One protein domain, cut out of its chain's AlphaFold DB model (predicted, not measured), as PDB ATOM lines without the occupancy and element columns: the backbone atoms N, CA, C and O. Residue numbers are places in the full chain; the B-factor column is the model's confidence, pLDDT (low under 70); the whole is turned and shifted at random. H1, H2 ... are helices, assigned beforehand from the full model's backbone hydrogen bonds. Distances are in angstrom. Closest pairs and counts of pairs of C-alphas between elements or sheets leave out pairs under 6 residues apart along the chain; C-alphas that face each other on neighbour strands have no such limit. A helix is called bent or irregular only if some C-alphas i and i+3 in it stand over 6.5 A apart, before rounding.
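Overview. This is residues 19 to 126 of the 192 residues of an uncharacterized protein of Fusarium oxysporum f. sp. lycopersici (strain 4287 / CBS 123668 / FGSC 9935 / NRRL 34936) (UniProt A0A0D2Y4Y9). A long bent helix, H2, makes a bar along the flat body, and two helices, H5 and H6, loosely side by side and running opposite ways, cross it and reach out to one side, where residues 97 to 105 join them. H1 folds back over the beginning of H2 as a helical hairpin, while the short H3 leads round from the far end of H2 to H4, which runs back beside H2b. The printed part has 108 residues with six named helices in the order H1 to H6 and no named strand; the class is all helix. It is only just compact, close to loose, with a radius of gyration of the C-alphas of 15.2 A and spans of 41 by 38 by 17 A.

Along the chain. H1, residues 19 to 26, begins at C-alpha 19 (53.473, 165.415, 292.557) and measures 9.9 A. H2, residues 31 to 56, was assigned as one helix by its hydrogen bonds but is bent, with C-alphas 42 and 45 at 7.3 A. Its arms are H2a, residues 31 to 42, 16.6 A, and H2b, residues 45 to 56, 16.1 A, at a steep tilt of 50 degrees. H3, residues 59 to 62, is irregular: C-alphas 59 and 62 are 7.4 A apart. H4 covers residues 64 to 74, 15.4 A, and H5 residues 81 to 96, 22.3 A. H6, residues 106 to 124, 26.1 A, ends at C-alpha 124 (56.496, 194.582, 276.992).

Arrangement. H2, its arms taken together, is the hub, touching 4 other helices. H1 and H2a touch, with C-alphas of Ala 20 and Ser 34 closest at 5.1 A, at a shallow tilt of 31 degrees, opposite ways. Residues 36 to 41 of H2a touch H5 at a steep tilt of 57 degrees; the closest C-alphas, of Ser 40 and Gln 84, are 4.4 A apart. H2b touches H6 about perpendicular, at 83 degrees, with C-alphas of Lys 51 and Phe 118 closest at 5.3 A. H5 and H6 are close but not clearly touching, at a shallow tilt of 19 degrees, opposite ways; their closest C-alphas, of Leu 89 and Trp 115, are 7.4 A apart. H4 and H5 only just touch, with 3 pairs of C-alphas within 8 A, and only at the corner; the closest, of Trp 74 and Trp 81, are 5.5 A apart. H3 and H6 are near each other, while H1 and H6 are apart. Every O i to N i+4 pair is within hydrogen-bond range in H1, H2a, H2b, H4, H5 and H6; H3 is too short for one.

Size, cuts and confidence. The farthest C-alphas, of Lys 28 and Ser 59, are 44.3 A apart. The printed part has no cut, and no link is long. Mean pLDDT of the printed part is 92.7; residues 77 to 78 are under 70.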
ATOM      1  N   VAL A  19      54.619 165.080 293.418       87.88
ATOM      2  CA  VAL A  19      53.473 165.415 292.557       87.88
ATOM      3  C   VAL A  19      53.541 164.736 291.180       87.88
ATOM      4  O   VAL A  19      52.523 164.288 290.648       87.88
ATOM      5  N   ALA A  20      54.740 164.571 290.616       88.50
ATOM      6  CA  ALA A  20      54.930 163.874 289.347       88.50
ATOM      7  C   ALA A  20      54.848 162.348 289.508       88.50
ATOM      8  O   ALA A  20      54.330 161.677 288.615       88.50
ATOM      9  N   ILE A  21      55.310 161.809 290.643       88.19
ATOM     10  CA  ILE A  21      55.150 160.390 290.994       88.19
ATOM     11  C   ILE A  21      53.665 160.066 291.165       88.19
ATOM     12  O   ILE A  21      53.168 159.166 290.504       88.19
ATOM     13  N   VAL A  22      52.935 160.843 291.967       89.69
ATOM     14  CA  VAL A  22      51.486 160.686 292.163       89.69
ATOM     15  C   VAL A  22      50.744 160.794 290.836       89.69
ATOM     16  O   VAL A  22      49.851 159.998 290.572       89.69
ATOM     17  N   SER A  23      51.145 161.716 289.958       88.75
ATOM     18  CA  SER A  23      50.521 161.819 288.637       88.75
ATOM     19  C   SER A  23      50.739 160.562 287.792       88.75
ATOM     20  O   SER A  23      49.810 160.039 287.174       88.75
ATOM     21  N   ARG A  24      51.976 160.053 287.772       89.94
ATOM     22  CA  ARG A  24      52.351 158.879 286.981       89.94
ATOM     23  C   ARG A  24      51.737 157.589 287.525       89.94
ATOM     24  O   ARG A  24      51.237 156.795 286.743       89.94
ATOM     25  N   GLU A  25      51.767 157.380 288.836       90.25
ATOM     26  CA  GLU A  25      51.309 156.134 289.459       90.25
ATOM     27  C   GLU A  25      49.804 156.157 289.770       90.25
ATOM     28  O   GLU A  25      49.134 155.135 289.657       90.25
ATOM     29  N   GLY A  26      49.252 157.319 290.135       90.00
ATOM     30  CA  GLY A  26      47.874 157.456 290.607       90.00
ATOM     31  C   GLY A  26      46.838 157.431 289.487       90.00
ATOM     32  O   GLY A  26      45.890 156.655 289.545       90.00
ATOM     33  N   PHE A  27      47.026 158.246 288.445       90.25
ATOM     34  CA  PHE A  27      46.099 158.300 287.303       90.25
ATOM     35  C   PHE A  27      46.747 157.911 285.970       90.25
ATOM     36  O   PHE A  27      46.174 158.148 284.908       90.25
ATOM     37  N   LYS A  28      47.928 157.278 286.016       92.81
ATOM     38  CA  LYS A  28      48.658 156.791 284.834       92.81
ATOM     39  C   LYS A  28      48.943 157.896 283.814       92.81
ATOM     40  O   LYS A  28      48.792 157.695 282.609       92.81
ATOM     41  N   ALA A  29      49.360 159.070 284.298       90.00
ATOM     42  CA  ALA A  29      49.733 160.188 283.439       90.00
ATOM     43  C   ALA A  29      50.794 159.769 282.399       90.00
ATOM     44  O   ALA A  29      51.782 159.122 282.760       90.00
ATOM     45  N   PRO A  30      50.654 160.178 281.123       91.69
ATOM     46  CA  PRO A  30      51.701 159.976 280.129       91.69
ATOM     47  C   PRO A  30      53.019 160.638 280.549       91.69
ATOM     48  O   PRO A  30      53.007 161.705 281.163       91.69
ATOM     49  N   ASN A  31      54.157 160.083 280.118       88.38
ATOM     50  CA  ASN A  31      55.497 160.595 280.457       88.38
ATOM     51  C   ASN A  31      55.653 162.106 280.217       88.38
ATOM     52  O   ASN A  31      56.256 162.802 281.034       88.38
ATOM     53  N   ARG A  32      55.077 162.619 279.120       88.50
ATOM     54  CA  ARG A  32      55.075 164.055 278.800       88.50
ATOM     55  C   ARG A  32      54.323 164.884 279.844       88.50
ATOM     56  O   ARG A  32      54.774 165.961 280.205       88.50
ATOM     57  N   LEU A  33      53.180 164.404 280.327       88.81
ATOM     58  CA  LEU A  33      52.418 165.115 281.349       88.81
ATOM     59  C   LEU A  33      53.153 165.068 282.694       88.81
ATOM     60  O   LEU A  33      53.296 166.098 283.345       88.81
ATOM     61  N   SER A  34      53.704 163.911 283.073       89.50
ATOM     62  CA  SER A  34      54.514 163.781 284.291       89.50
ATOM     63  C   SER A  34      55.743 164.697 284.285       89.50
ATOM     64  O   SER A  34      56.086 165.252 285.329       89.50
ATOM     65  N   SER A  35      56.399 164.891 283.134       89.00
ATOM     66  CA  SER A  35      57.536 165.816 283.029       89.00
ATOM     67  C   SER A  35      57.113 167.283 283.140       89.00
ATOM     68  O   SER A  35      57.803 168.047 283.811       89.00
ATOM     69  N   ILE A  36      55.965 167.669 282.568       91.38
ATOM     70  CA  ILE A  36      55.399 169.022 282.711       91.38
ATOM     71  C   ILE A  36      55.026 169.306 284.164       91.38
ATOM     72  O   ILE A  36      55.379 170.360 284.685       91.38
ATOM     73  N   VAL A  37      54.361 168.363 284.835       91.19
ATOM     74  CA  VAL A  37      54.016 168.478 286.260       91.19
ATOM     75  C   VAL A  37      55.281 168.632 287.104       91.19
ATOM     76  O   VAL A  37      55.354 169.505 287.967       91.19
ATOM     77  N   ALA A  38      56.314 167.835 286.816       90.69
ATOM     78  CA  ALA A  38      57.591 167.937 287.507       90.69
ATOM     79  C   ALA A  38      58.282 169.293 287.288       90.69
ATOM     80  O   ALA A  38      58.826 169.854 288.235       90.69
ATOM     81  N   ALA A  39      58.289 169.806 286.056       92.06
ATOM     82  CA  ALA A  39      58.882 171.103 285.732       92.06
ATOM     83  C   ALA A  39      58.110 172.254 286.391       92.06
ATOM     84  O   ALA A  39      58.717 173.082 287.062       92.06
ATOM     85  N   SER A  40      56.776 172.229 286.304       93.25
ATOM     86  CA  SER A  40      55.899 173.228 286.929       93.25
ATOM     87  C   SER A  40      56.151 173.316 288.428       93.25
ATOM     88  O   SER A  40      56.327 174.405 288.953       93.25
ATOM     89  N   HIS A  41      56.266 172.170 289.106       92.12
ATOM     90  CA  HIS A  41      56.574 172.139 290.533       92.12
ATOM     91  C   HIS A  41      57.935 172.760 290.866       92.12
ATOM     92  O   HIS A  41      58.042 173.495 291.838       92.12
ATOM     93  N   ARG A  42      58.984 172.450 290.093       91.81
ATOM     94  CA  ARG A  42      60.347 172.942 290.372       91.81
ATOM     95  C   ARG A  42      60.506 174.435 290.107       91.81
ATOM     96  O   ARG A  42      61.257 175.086 290.817       91.81
ATOM     97  N   ASN A  43      59.824 174.946 289.088       94.94
ATOM     98  CA  ASN A  43      59.988 176.325 288.634       94.94
ATOM     99  C   ASN A  43      58.942 177.277 289.231       94.94
ATOM    100  O   ASN A  43      59.056 178.483 289.042       94.94
ATOM    101  N   ARG A  44      57.928 176.760 289.945       95.12
ATOM    102  CA  ARG A  44      56.825 177.560 290.500       95.12
ATOM    103  C   ARG A  44      57.326 178.728 291.341       95.12
ATOM    104  O   ARG A  44      56.860 179.841 291.139       95.12
ATOM    105  N   ASP A  45      58.257 178.475 292.253       95.38
ATOM    106  CA  ASP A  45      58.701 179.494 293.204       95.38
ATOM    107  C   ASP A  45      59.433 180.640 292.475       95.38
ATOM    108  O   ASP A  45      59.143 181.803 292.728       95.38
ATOM    109  N   GLU A  46      60.266 180.326 291.475       96.94
ATOM    110  CA  GLU A  46      60.940 181.321 290.619       96.94
ATOM    111  C   GLU A  46      59.946 182.095 289.725       96.94
ATOM    112  O   GLU A  46      60.099 183.297 289.510       96.94
ATOM    113  N   ILE A  47      58.891 181.435 289.223       97.94
ATOM    114  CA  ILE A  47      57.810 182.099 288.470       97.94
ATOM    115  C   ILE A  47      57.069 183.099 289.367       97.94
ATOM    116  O   ILE A  47      56.825 184.233 288.951       97.94
ATOM    117  N   LEU A  48      56.704 182.686 290.585       97.94
ATOM    118  CA  LEU A  48      56.020 183.549 291.546       97.94
ATOM    119  C   LEU A  48      56.918 184.709 291.973       97.94
ATOM    120  O   LEU A  48      56.449 185.842 292.007       97.94
ATOM    121  N   GLU A  49      58.206 184.464 292.214       97.88
ATOM    122  CA  GLU A  49      59.188 185.504 292.530       97.88
ATOM    123  C   GLU A  49      59.236 186.584 291.439       97.88
ATOM    124  O   GLU A  49      59.082 187.768 291.742       97.88
ATOM    125  N   LEU A  50      59.339 186.199 290.160       97.94
ATOM    126  CA  LEU A  50      59.316 187.168 289.059       97.94
ATOM    127  C   LEU A  50      57.964 187.884 288.929       97.94
ATOM    128  O   LEU A  50      57.933 189.080 288.634       97.94
ATOM    129  N   LYS A  51      56.843 187.201 289.188       98.25
ATOM    130  CA  LYS A  51      55.519 187.841 289.228       98.25
ATOM    131  C   LYS A  51      55.425 188.873 290.350       98.25
ATOM    132  O   LYS A  51      54.929 189.977 290.117       98.25
ATOM    133  N   HIS A  52      55.905 188.551 291.547       97.94
ATOM    134  CA  HIS A  52      55.926 189.475 292.679       97.94
ATOM    135  C   HIS A  52      56.849 190.662 292.412       97.94
ATOM    136  O   HIS A  52      56.444 191.793 292.667       97.94
ATOM    137  N   ALA A  53      58.017 190.438 291.806       98.12
ATOM    138  CA  ALA A  53      58.933 191.506 291.424       98.12
ATOM    139  C   ALA A  53      58.277 192.532 290.483       98.12
ATOM    140  O   ALA A  53      58.410 193.740 290.677       98.12
ATOM    141  N   VAL A  54      57.504 192.058 289.497       98.12
ATOM    142  CA  VAL A  54      56.732 192.935 288.602       98.12
ATOM    143  C   VAL A  54      55.643 193.691 289.359       98.12
ATOM    144  O   VAL A  54      55.490 194.894 289.164       98.12
ATOM    145  N   CYS A  55      54.900 193.015 290.239       97.38
ATOM    146  CA  CYS A  55      53.840 193.656 291.022       97.38
ATOM    147  C   CYS A  55      54.380 194.727 291.982       97.38
ATOM    148  O   CYS A  55      53.721 195.742 292.188       97.38
ATOM    149  N   ASN A  56      55.574 194.512 292.538       97.38
ATOM    150  CA  ASN A  56      56.219 195.419 293.486       97.38
ATOM    151  C   ASN A  56      57.018 196.539 292.806       97.38
ATOM    152  O   ASN A  56      57.434 197.482 293.475       97.38
ATOM    153  N   GLY A  57      57.231 196.461 291.488       96.38
ATOM    154  CA  GLY A  57      57.996 197.465 290.752       96.38
ATOM    155  C   GLY A  57      59.497 197.423 291.048       96.38
ATOM    156  O   GLY A  57      60.128 198.477 291.117       96.38
ATOM    157  N   GLU A  58      60.063 196.229 291.240       97.62
ATOM    158  CA  GLU A  58      61.485 196.059 291.565       97.62
ATOM    159  C   GLU A  58      62.406 196.690 290.506       97.62
ATOM    160  O   GLU A  58      62.081 196.754 289.319       97.62
ATOM    161  N   SER A  59      63.599 197.132 290.905       96.19
ATOM    162  CA  SER A  59      64.510 197.879 290.019       96.19
ATOM    163  C   SER A  59      64.946 197.099 288.773       96.19
ATOM    164  O   SER A  59      65.150 197.686 287.709       96.19
ATOM    165  N   TYR A  60      65.038 195.774 288.881       95.25
ATOM    166  CA  TYR A  60      65.493 194.882 287.816       95.25
ATOM    167  C   TYR A  60      64.376 194.435 286.860       95.25
ATOM    168  O   TYR A  60      64.627 193.634 285.963       95.25
ATOM    169  N   ILE A  61      63.134 194.925 286.995       96.69
ATOM    170  CA  ILE A  61      62.039 194.463 286.122       96.69
ATOM    171  C   ILE A  61      62.281 194.797 284.643       96.69
ATOM    172  O   ILE A  61      61.706 194.151 283.777       96.69
ATOM    173  N   GLN A  62      63.123 195.785 284.325       96.50
ATOM    174  CA  GLN A  62      63.458 196.128 282.935       96.50
ATOM    175  C   GLN A  62      64.586 195.254 282.343       96.50
ATOM    176  O   GLN A  62      64.890 195.376 281.158       96.50
ATOM    177  N   GLU A  63      65.199 194.359 283.128       96.25
ATOM    178  CA  GLU A  63      66.262 193.449 282.675       96.25
ATOM    179  C   GLU A  63      65.678 192.315 281.812       96.25
ATOM    180  O   GLU A  63      65.303 191.251 282.311       96.25
ATOM    181  N   ARG A  64      65.583 192.530 280.491       95.88
ATOM    182  CA  ARG A  64      65.026 191.543 279.540       95.88
ATOM    183  C   ARG A  64      65.718 190.183 279.612       95.88
ATOM    184  O   ARG A  64      65.065 189.150 279.494       95.88
ATOM    185  N   ASP A  65      67.027 190.169 279.809       96.25
ATOM    186  CA  ASP A  65      67.821 188.954 279.944       96.25
ATOM    187  C   ASP A  65      67.475 188.144 281.185       96.25
ATOM    188  O   ASP A  65      67.421 186.923 281.091       96.25
ATOM    189  N   ARG A  66      67.157 188.784 282.313       96.62
ATOM    190  CA  ARG A  66      66.726 188.074 283.523       96.62
ATOM    191  C   ARG A  66      65.468 187.249 283.259       96.62
ATOM    192  O   ARG A  66      65.456 186.044 283.507       96.62
ATOM    193  N   PHE A  67      64.433 187.879 282.705       97.12
ATOM    194  CA  PHE A  67      63.182 187.192 282.365       97.12
ATOM    195  C   PHE A  67      63.390 186.183 281.236       97.12
ATOM    196  O   PHE A  67      62.910 185.054 281.317       97.12
ATOM    197  N   GLY A  68      64.138 186.561 280.198       96.38
ATOM    198  CA  GLY A  68      64.380 185.699 279.050       96.38
ATOM    199  C   GLY A  68      65.160 184.435 279.414       96.38
ATOM    200  O   GLY A  68      64.777 183.340 279.009       96.38
ATOM    201  N   MET A  69      66.209 184.552 280.229       96.12
ATOM    202  CA  MET A  69      66.985 183.406 280.706       96.12
ATOM    203  C   MET A  69      66.179 182.527 281.662       96.12
ATOM    204  O   MET A  69      66.249 181.303 281.542       96.12
ATOM    205  N   ALA A  70      65.363 183.114 282.547       96.44
ATOM    206  CA  ALA A  70      64.459 182.354 283.409       96.44
ATOM    207  C   ALA A  70      63.453 181.537 282.579       96.44
ATOM    208  O   ALA A  70      63.363 180.323 282.738       96.44
ATOM    209  N   ILE A  71      62.789 182.158 281.599       96.06
ATOM    210  CA  ILE A  71      61.858 181.465 280.696       96.06
ATOM    211  C   ILE A  71      62.561 180.343 279.925       96.06
ATOM    212  O   ILE A  71      62.034 179.235 279.842       96.06
ATOM    213  N   ARG A  72      63.767 180.587 279.401       93.62
ATOM    214  CA  ARG A  72      64.561 179.561 278.701       93.62
ATOM    215  C   ARG A  72      64.958 178.396 279.605       93.62
ATOM    216  O   ARG A  72      65.004 177.266 279.131       93.62
ATOM    217  N   LYS A  73      65.239 178.659 280.883       92.69
ATOM    218  CA  LYS A  73      65.523 177.637 281.898       92.69
ATOM    219  C   LYS A  73      64.274 176.826 282.239       92.69
ATOM    220  O   LYS A  73      64.370 175.615 282.438       92.69
ATOM    221  N   TRP A  74      63.113 177.474 282.325       94.06
ATOM    222  CA  TRP A  74      61.853 176.782 282.580       94.06
ATOM    223  C   TRP A  74      61.429 175.932 281.399       94.06
ATOM    224  O   TRP A  74      60.806 174.882 281.582       94.06
ATOM    225  N   ASP A  75      61.731 176.392 280.187       89.19
ATOM    226  CA  ASP A  75      61.274 175.711 279.004       89.19
ATOM    227  C   ASP A  75      61.884 174.319 278.895       89.19
ATOM    228  O   ASP A  75      63.075 174.076 279.086       89.19
ATOM    229  N   THR A  76      61.014 173.365 278.605       76.81
ATOM    230  CA  THR A  76      61.435 171.997 278.332       76.81
ATOM    231  C   THR A  76      61.555 171.830 276.822       76.81
ATOM    232  O   THR A  76      60.962 172.613 276.078       76.81
ATOM    233  N   PRO A  77      62.204 170.767 276.316       69.38
ATOM    234  CA  PRO A  77      62.211 170.475 274.879       69.38
ATOM    235  C   PRO A  77      60.814 170.397 274.233       69.38
ATOM    236  O   PRO A  77      60.697 170.412 273.015       69.38
ATOM    237  N   ALA A  78      59.750 170.288 275.035       67.00
ATOM    238  CA  ALA A  78      58.369 170.259 274.581       67.00
ATOM    239  C   ALA A  78      57.677 171.641 274.530       67.00
ATOM    240  O   ALA A  78      56.467 171.665 274.292       67.00
ATOM    241  N   GLY A  79      58.387 172.752 274.784       78.25
ATOM    242  CA  GLY A  79      57.850 174.117 274.680       78.25
ATOM    243  C   GLY A  79      56.752 174.418 275.704       78.25
ATOM    244  O   GLY A  79      55.640 174.798 275.342       78.25
ATOM    245  N   THR A  80      57.003 174.143 276.983       88.81
ATOM    246  CA  THR A  80      55.961 174.035 278.020       88.81
ATOM    247  C   THR A  80      56.016 175.106 279.096       88.81
ATOM    248  O   THR A  80      55.193 175.051 280.009       88.81
ATOM    249  N   TRP A  81      56.919 176.086 279.021       94.62
ATOM    250  CA  TRP A  81      57.021 177.131 280.052       94.62
ATOM    251  C   TRP A  81      55.679 177.849 280.310       94.62
ATOM    252  O   TRP A  81      55.315 178.084 281.458       94.62
ATOM    253  N   ARG A  82      54.868 178.083 279.268       94.75
ATOM    254  CA  ARG A  82      53.521 178.677 279.392       94.75
ATOM    255  C   ARG A  82      52.576 177.837 280.254       94.75
ATOM    256  O   ARG A  82      51.804 178.380 281.036       94.75
ATOM    257  N   LEU A  83      52.651 176.508 280.136       94.44
ATOM    258  CA  LEU A  83      51.871 175.593 280.976       94.44
ATOM    259  C   LEU A  83      52.347 175.625 282.429       94.44
ATOM    260  O   LEU A  83      51.533 175.468 283.332       94.44
ATOM    261  N   GLN A  84      53.640 175.854 282.654       95.56
ATOM    262  CA  GLN A  84      54.201 175.999 283.998       95.56
ATOM    263  C   GLN A  84      53.739 177.310 284.648       95.56
ATOM    264  O   GLN A  84      53.335 177.294 285.805       95.56
ATOM    265  N   VAL A  85      53.699 178.413 283.891       97.12
ATOM    266  CA  VAL A  85      53.135 179.698 284.346       97.12
ATOM    267  C   VAL A  85      51.644 179.568 284.659       97.12
ATOM    268  O   VAL A  85      51.200 179.996 285.721       97.12
ATOM    269  N   LEU A  86      50.873 178.909 283.787       96.69
ATOM    270  CA  LEU A  86      49.463 178.618 284.057       96.69
ATOM    271  C   LEU A  86      49.292 177.753 285.314       96.69
ATOM    272  O   LEU A  86      48.398 178.003 286.115       96.69
ATOM    273  N   ASN A  87      50.145 176.744 285.507       95.62
ATOM    274  CA  ASN A  87      50.110 175.920 286.711       95.62
ATOM    275  C   ASN A  87      50.411 176.744 287.970       95.62
ATOM    276  O   ASN A  87      49.682 176.605 288.946       95.62
ATOM    277  N   ALA A  88      51.415 177.625 287.936       97.12
ATOM    278  CA  ALA A  88      51.731 178.523 289.044       97.12
ATOM    279  C   ALA A  88      50.544 179.437 289.394       97.12
ATOM    280  O   ALA A  88      50.200 179.545 290.566       97.12
ATOM    281  N   LEU A  89      49.860 179.991 288.386       97.38
ATOM    282  CA  LEU A  89      48.630 180.770 288.565       97.38
ATOM    283  C   LEU A  89      47.538 179.959 289.259       97.38
ATOM    284  O   LEU A  89      46.950 180.422 290.232       97.38
ATOM    285  N   LEU A  90      47.266 178.744 288.782       95.56
ATOM    286  CA  LEU A  90      46.227 177.891 289.362       95.56
ATOM    287  C   LEU A  90      46.561 177.475 290.800       95.56
ATOM    288  O   LEU A  90      45.667 177.424 291.640       95.56
ATOM    289  N   VAL A  91      47.830 177.190 291.094       94.62
ATOM    290  CA  VAL A  91      48.270 176.839 292.449       94.62
ATOM    291  C   VAL A  91      48.180 178.048 293.382       94.62
ATOM    292  O   VAL A  91      47.609 177.910 294.458       94.62
ATOM    293  N   GLU A  92      48.643 179.232 292.962       95.38
ATOM    294  CA  GLU A  92      48.507 180.462 293.759       95.38
ATOM    295  C   GLU A  92      47.029 180.781 294.019       95.38
ATOM    296  O   GLU A  92      46.670 181.121 295.144       95.38
ATOM    297  N   ALA A  93      46.149 180.609 293.025       94.25
ATOM    298  CA  ALA A  93      44.708 180.788 293.207       94.25
ATOM    299  C   ALA A  93      44.153 179.868 294.304       94.25
ATOM    300  O   ALA A  93      43.424 180.329 295.173       94.25
ATOM    301  N   LEU A  94      44.526 178.583 294.297       92.31
ATOM    302  CA  LEU A  94      44.083 177.609 295.304       92.31
ATOM    303  C   LEU A  94      44.622 177.889 296.715       92.31
ATOM    304  O   LEU A  94      44.081 177.364 297.684       92.31
ATOM    305  N   GLU A  95      45.715 178.638 296.833       90.62
ATOM    306  CA  GLU A  95      46.381 178.906 298.113       90.62
ATOM    307  C   GLU A  95      46.000 180.257 298.704       90.62
ATOM    308  O   GLU A  95      45.961 180.402 299.924       90.62
ATOM    309  N   THR A  96      45.699 181.230 297.849       89.94
ATOM    310  CA  THR A  96      45.429 182.611 298.256       89.94
ATOM    311  C   THR A  96      43.948 182.965 298.225       89.94
ATOM    312  O   THR A  96      43.526 183.839 298.979       89.94
ATOM    313  N   LEU A  97      43.141 182.294 297.397       89.44
ATOM    314  CA  LEU A  97      41.710 182.562 297.292       89.44
ATOM    315  C   LEU A  97      40.937 181.522 298.100       89.44
ATOM    316  O   LEU A  97      40.883 180.348 297.740       89.44
ATOM    317  N   THR A  98      40.306 181.962 299.190       82.38
ATOM    318  CA  THR A  98      39.482 181.084 300.036       82.38
ATOM    319  C   THR A  98      38.230 180.601 299.302       82.38
ATOM    320  O   THR A  98      37.814 179.458 299.466       82.38
ATOM    321  N   GLU A  99      37.642 181.454 298.458       85.06
ATOM    322  CA  GLU A  99      36.473 181.130 297.642       85.06
ATOM    323  C   GLU A  99      36.565 181.799 296.267       85.06
ATOM    324  O   GLU A  99      36.972 182.957 296.145       85.06
ATOM    325  N   TRP A 100      36.117 181.095 295.224       83.38
ATOM    326  CA  TRP A 100      35.909 181.689 293.907       83.38
ATOM    327  C   TRP A 100      34.421 181.956 293.679       83.38
ATOM    328  O   TRP A 100      33.632 181.026 293.510       83.38
ATOM    329  N   ARG A 101      34.032 183.232 293.663       83.81
ATOM    330  CA  ARG A 101      32.652 183.681 293.426       83.81
ATOM    331  C   ARG A 101      32.481 184.236 292.011       83.81
ATOM    332  O   ARG A 101      33.447 184.668 291.382       83.81
ATOM    333  N   GLN A 102      31.244 184.198 291.509       79.94
ATOM    334  CA  GLN A 102      30.888 184.735 290.190       79.94
ATOM    335  C   GLN A 102      30.955 186.270 290.168       79.94
ATOM    336  O   GLN A 102      31.443 186.854 289.201       79.94
ATOM    337  N   GLU A 103      30.514 186.918 291.247       84.31
ATOM    338  CA  GLU A 103      30.759 188.340 291.482       84.31
ATOM    339  C   GLU A 103      32.181 188.521 292.012       84.31
ATOM    340  O   GLU A 103      32.544 187.943 293.038       84.31
ATOM    341  N   LYS A 104      32.997 189.301 291.292       80.56
ATOM    342  CA  LYS A 104      34.413 189.482 291.619       80.56
ATOM    343  C   LYS A 104      34.570 190.231 292.939       80.56
ATOM    344  O   LYS A 104      34.244 191.413 293.021       80.56
ATOM    345  N   SER A 105      35.152 189.571 293.934       88.69
ATOM    346  CA  SER A 105      35.638 190.238 295.140       88.69
ATOM    347  C   SER A 105      36.851 191.132 294.830       88.69
ATOM    348  O   SER A 105      37.480 191.036 293.765       88.69
ATOM    349  N   ALA A 106      37.211 192.001 295.778       90.44
ATOM    350  CA  ALA A 106      38.444 192.784 295.696       90.44
ATOM    351  C   ALA A 106      39.687 191.875 295.625       90.44
ATOM    352  O   ALA A 106      40.591 192.130 294.835       90.44
ATOM    353  N   GLU A 107      39.698 190.770 296.376       90.75
ATOM    354  CA  GLU A 107      40.780 189.778 296.367       90.75
ATOM    355  C   GLU A 107      40.931 189.110 294.997       90.75
ATOM    356  O   GLU A 107      42.025 189.103 294.435       90.75
ATOM    357  N   GLN A 108      39.828 188.631 294.403       93.00
ATOM    358  CA  GLN A 108      39.843 188.046 293.057       93.00
ATOM    359  C   GLN A 108      40.310 189.063 292.008       93.00
ATOM    360  O   GLN A 108      41.040 188.717 291.077       93.00
ATOM    361  N   SER A 109      39.905 190.326 292.157       93.31
ATOM    362  CA  SER A 109      40.308 191.404 291.251       93.31
ATOM    363  C   SER A 109      41.805 191.702 291.358       93.31
ATOM    364  O   SER A 109      42.475 191.776 290.330       93.31
ATOM    365  N   ASN A 110      42.344 191.791 292.576       94.06
ATOM    366  CA  ASN A 110      43.769 192.017 292.825       94.06
ATOM    367  C   ASN A 110      44.628 190.844 292.339       94.06
ATOM    368  O   ASN A 110      45.652 191.059 291.690       94.06
ATOM    369  N   PHE A 111      44.187 189.606 292.586       95.88
ATOM    370  CA  PHE A 111      44.845 188.398 292.089       95.88
ATOM    371  C   PHE A 111      44.963 188.414 290.557       95.88
ATOM    372  O   PHE A 111      46.060 188.270 290.009       95.88
ATOM    373  N   LEU A 112      43.848 188.654 289.854       96.00
ATOM    374  CA  LEU A 112      43.836 188.709 288.391       96.00
ATOM    375  C   LEU A 112      44.648 189.892 287.852       96.00
ATOM    376  O   LEU A 112      45.332 189.742 286.841       96.00
ATOM    377  N   ALA A 113      44.602 191.050 288.517       97.00
ATOM    378  CA  ALA A 113      45.391 192.217 288.138       97.00
ATOM    379  C   ALA A 113      46.900 191.949 288.254       97.00
ATOM    380  O   ALA A 113      47.647 192.321 287.352       97.00
ATOM    381  N   GLY A 114      47.344 191.252 289.304       97.88
ATOM    382  CA  GLY A 114      48.747 190.870 289.476       97.88
ATOM    383  C   GLY A 114      49.245 189.943 288.364       97.88
ATOM    384  O   GLY A 114      50.283 190.202 287.756       97.88
ATOM    385  N   TRP A 115      48.478 188.900 288.032       98.38
ATOM    386  CA  TRP A 115      48.816 188.008 286.916       98.38
ATOM    387  C   TRP A 115      48.774 188.711 285.565       98.38
ATOM    388  O   TRP A 115      49.665 188.506 284.742       98.38
ATOM    389  N   LYS A 116      47.780 189.575 285.341       98.12
ATOM    390  CA  LYS A 116      47.717 190.398 284.134       98.12
ATOM    391  C   LYS A 116      48.951 191.294 284.012       98.12
ATOM    392  O   LYS A 116      49.562 191.304 282.953       98.12
ATOM    393  N   SER A 117      49.336 191.983 285.086       98.25
ATOM    394  CA  SER A 117      50.524 192.843 285.118       98.25
ATOM    395  C   SER A 117      51.787 192.066 284.749       98.25
ATOM    396  O   SER A 117      52.545 192.487 283.879       98.25
ATOM    397  N   PHE A 118      51.972 190.875 285.327       98.44
ATOM    398  CA  PHE A 118      53.093 190.004 284.988       98.44
ATOM    399  C   PHE A 118      53.105 189.601 283.505       98.44
ATOM    400  O   PHE A 118      54.124 189.756 282.833       98.44
ATOM    401  N   LEU A 119      51.975 189.131 282.968       98.06
ATOM    402  CA  LEU A 119      51.880 188.696 281.571       98.06
ATOM    403  C   LEU A 119      52.041 189.850 280.572       98.06
ATOM    404  O   LEU A 119      52.686 189.662 279.537       98.06
ATOM    405  N   ASP A 120      51.489 191.025 280.879       98.31
ATOM    406  CA  ASP A 120      51.671 192.244 280.086       98.31
ATOM    407  C   ASP A 120      53.138 192.692 280.114       98.31
ATOM    408  O   ASP A 120      53.687 193.115 279.097       98.31
ATOM    409  N   HIS A 121      53.804 192.563 281.265       98.19
ATOM    410  CA  HIS A 121      55.213 192.910 281.414       98.19
ATOM    411  C   HIS A 121      56.128 191.992 280.598       98.19
ATOM    412  O   HIS A 121      57.019 192.478 279.901       98.19
ATOM    413  N   LEU A 122      55.864 190.680 280.580       97.06
ATOM    414  CA  LEU A 122      56.566 189.755 279.681       97.06
ATOM    415  C   LEU A 122      56.389 190.141 278.203       97.06
ATOM    416  O   LEU A 122      57.318 189.984 277.411       97.06
ATOM    417  N   ALA A 123      55.215 190.652 277.823       96.38
ATOM    418  CA  ALA A 123      54.952 191.092 276.455       96.38
ATOM    419  C   ALA A 123      55.710 192.387 276.145       96.38
ATOM    420  O   ALA A 123      56.332 192.498 275.093       96.38
ATOM    421  N   LYS A 124      55.730 193.333 277.092       96.50
ATOM    422  CA  LYS A 124      56.496 194.582 276.992       96.50
ATOM    423  C   LYS A 124      57.995 194.333 276.803       96.50
ATOM    424  O   LYS A 124      58.637 195.069 276.061       96.50
ATOM    425  N   LEU A 125      58.545 193.314 277.460       95.81
ATOM    426  CA  LEU A 125      59.946 192.912 277.309       95.81
ATOM    427  C   LEU A 125      60.217 192.072 276.053       95.81
ATOM    428  O   LEU A 125      61.358 191.665 275.854       95.81
ATOM    429  N   ASP A 126      59.209 191.765 275.232       93.81
ATOM    430  CA  ASP A 126      59.337 190.815 274.122       93.81
ATOM    431  C   ASP A 126      59.966 189.482 274.583       93.81
ATOM    432  O   ASP A 126      60.947 188.978 274.030       93.81
TER     433      ASP A 126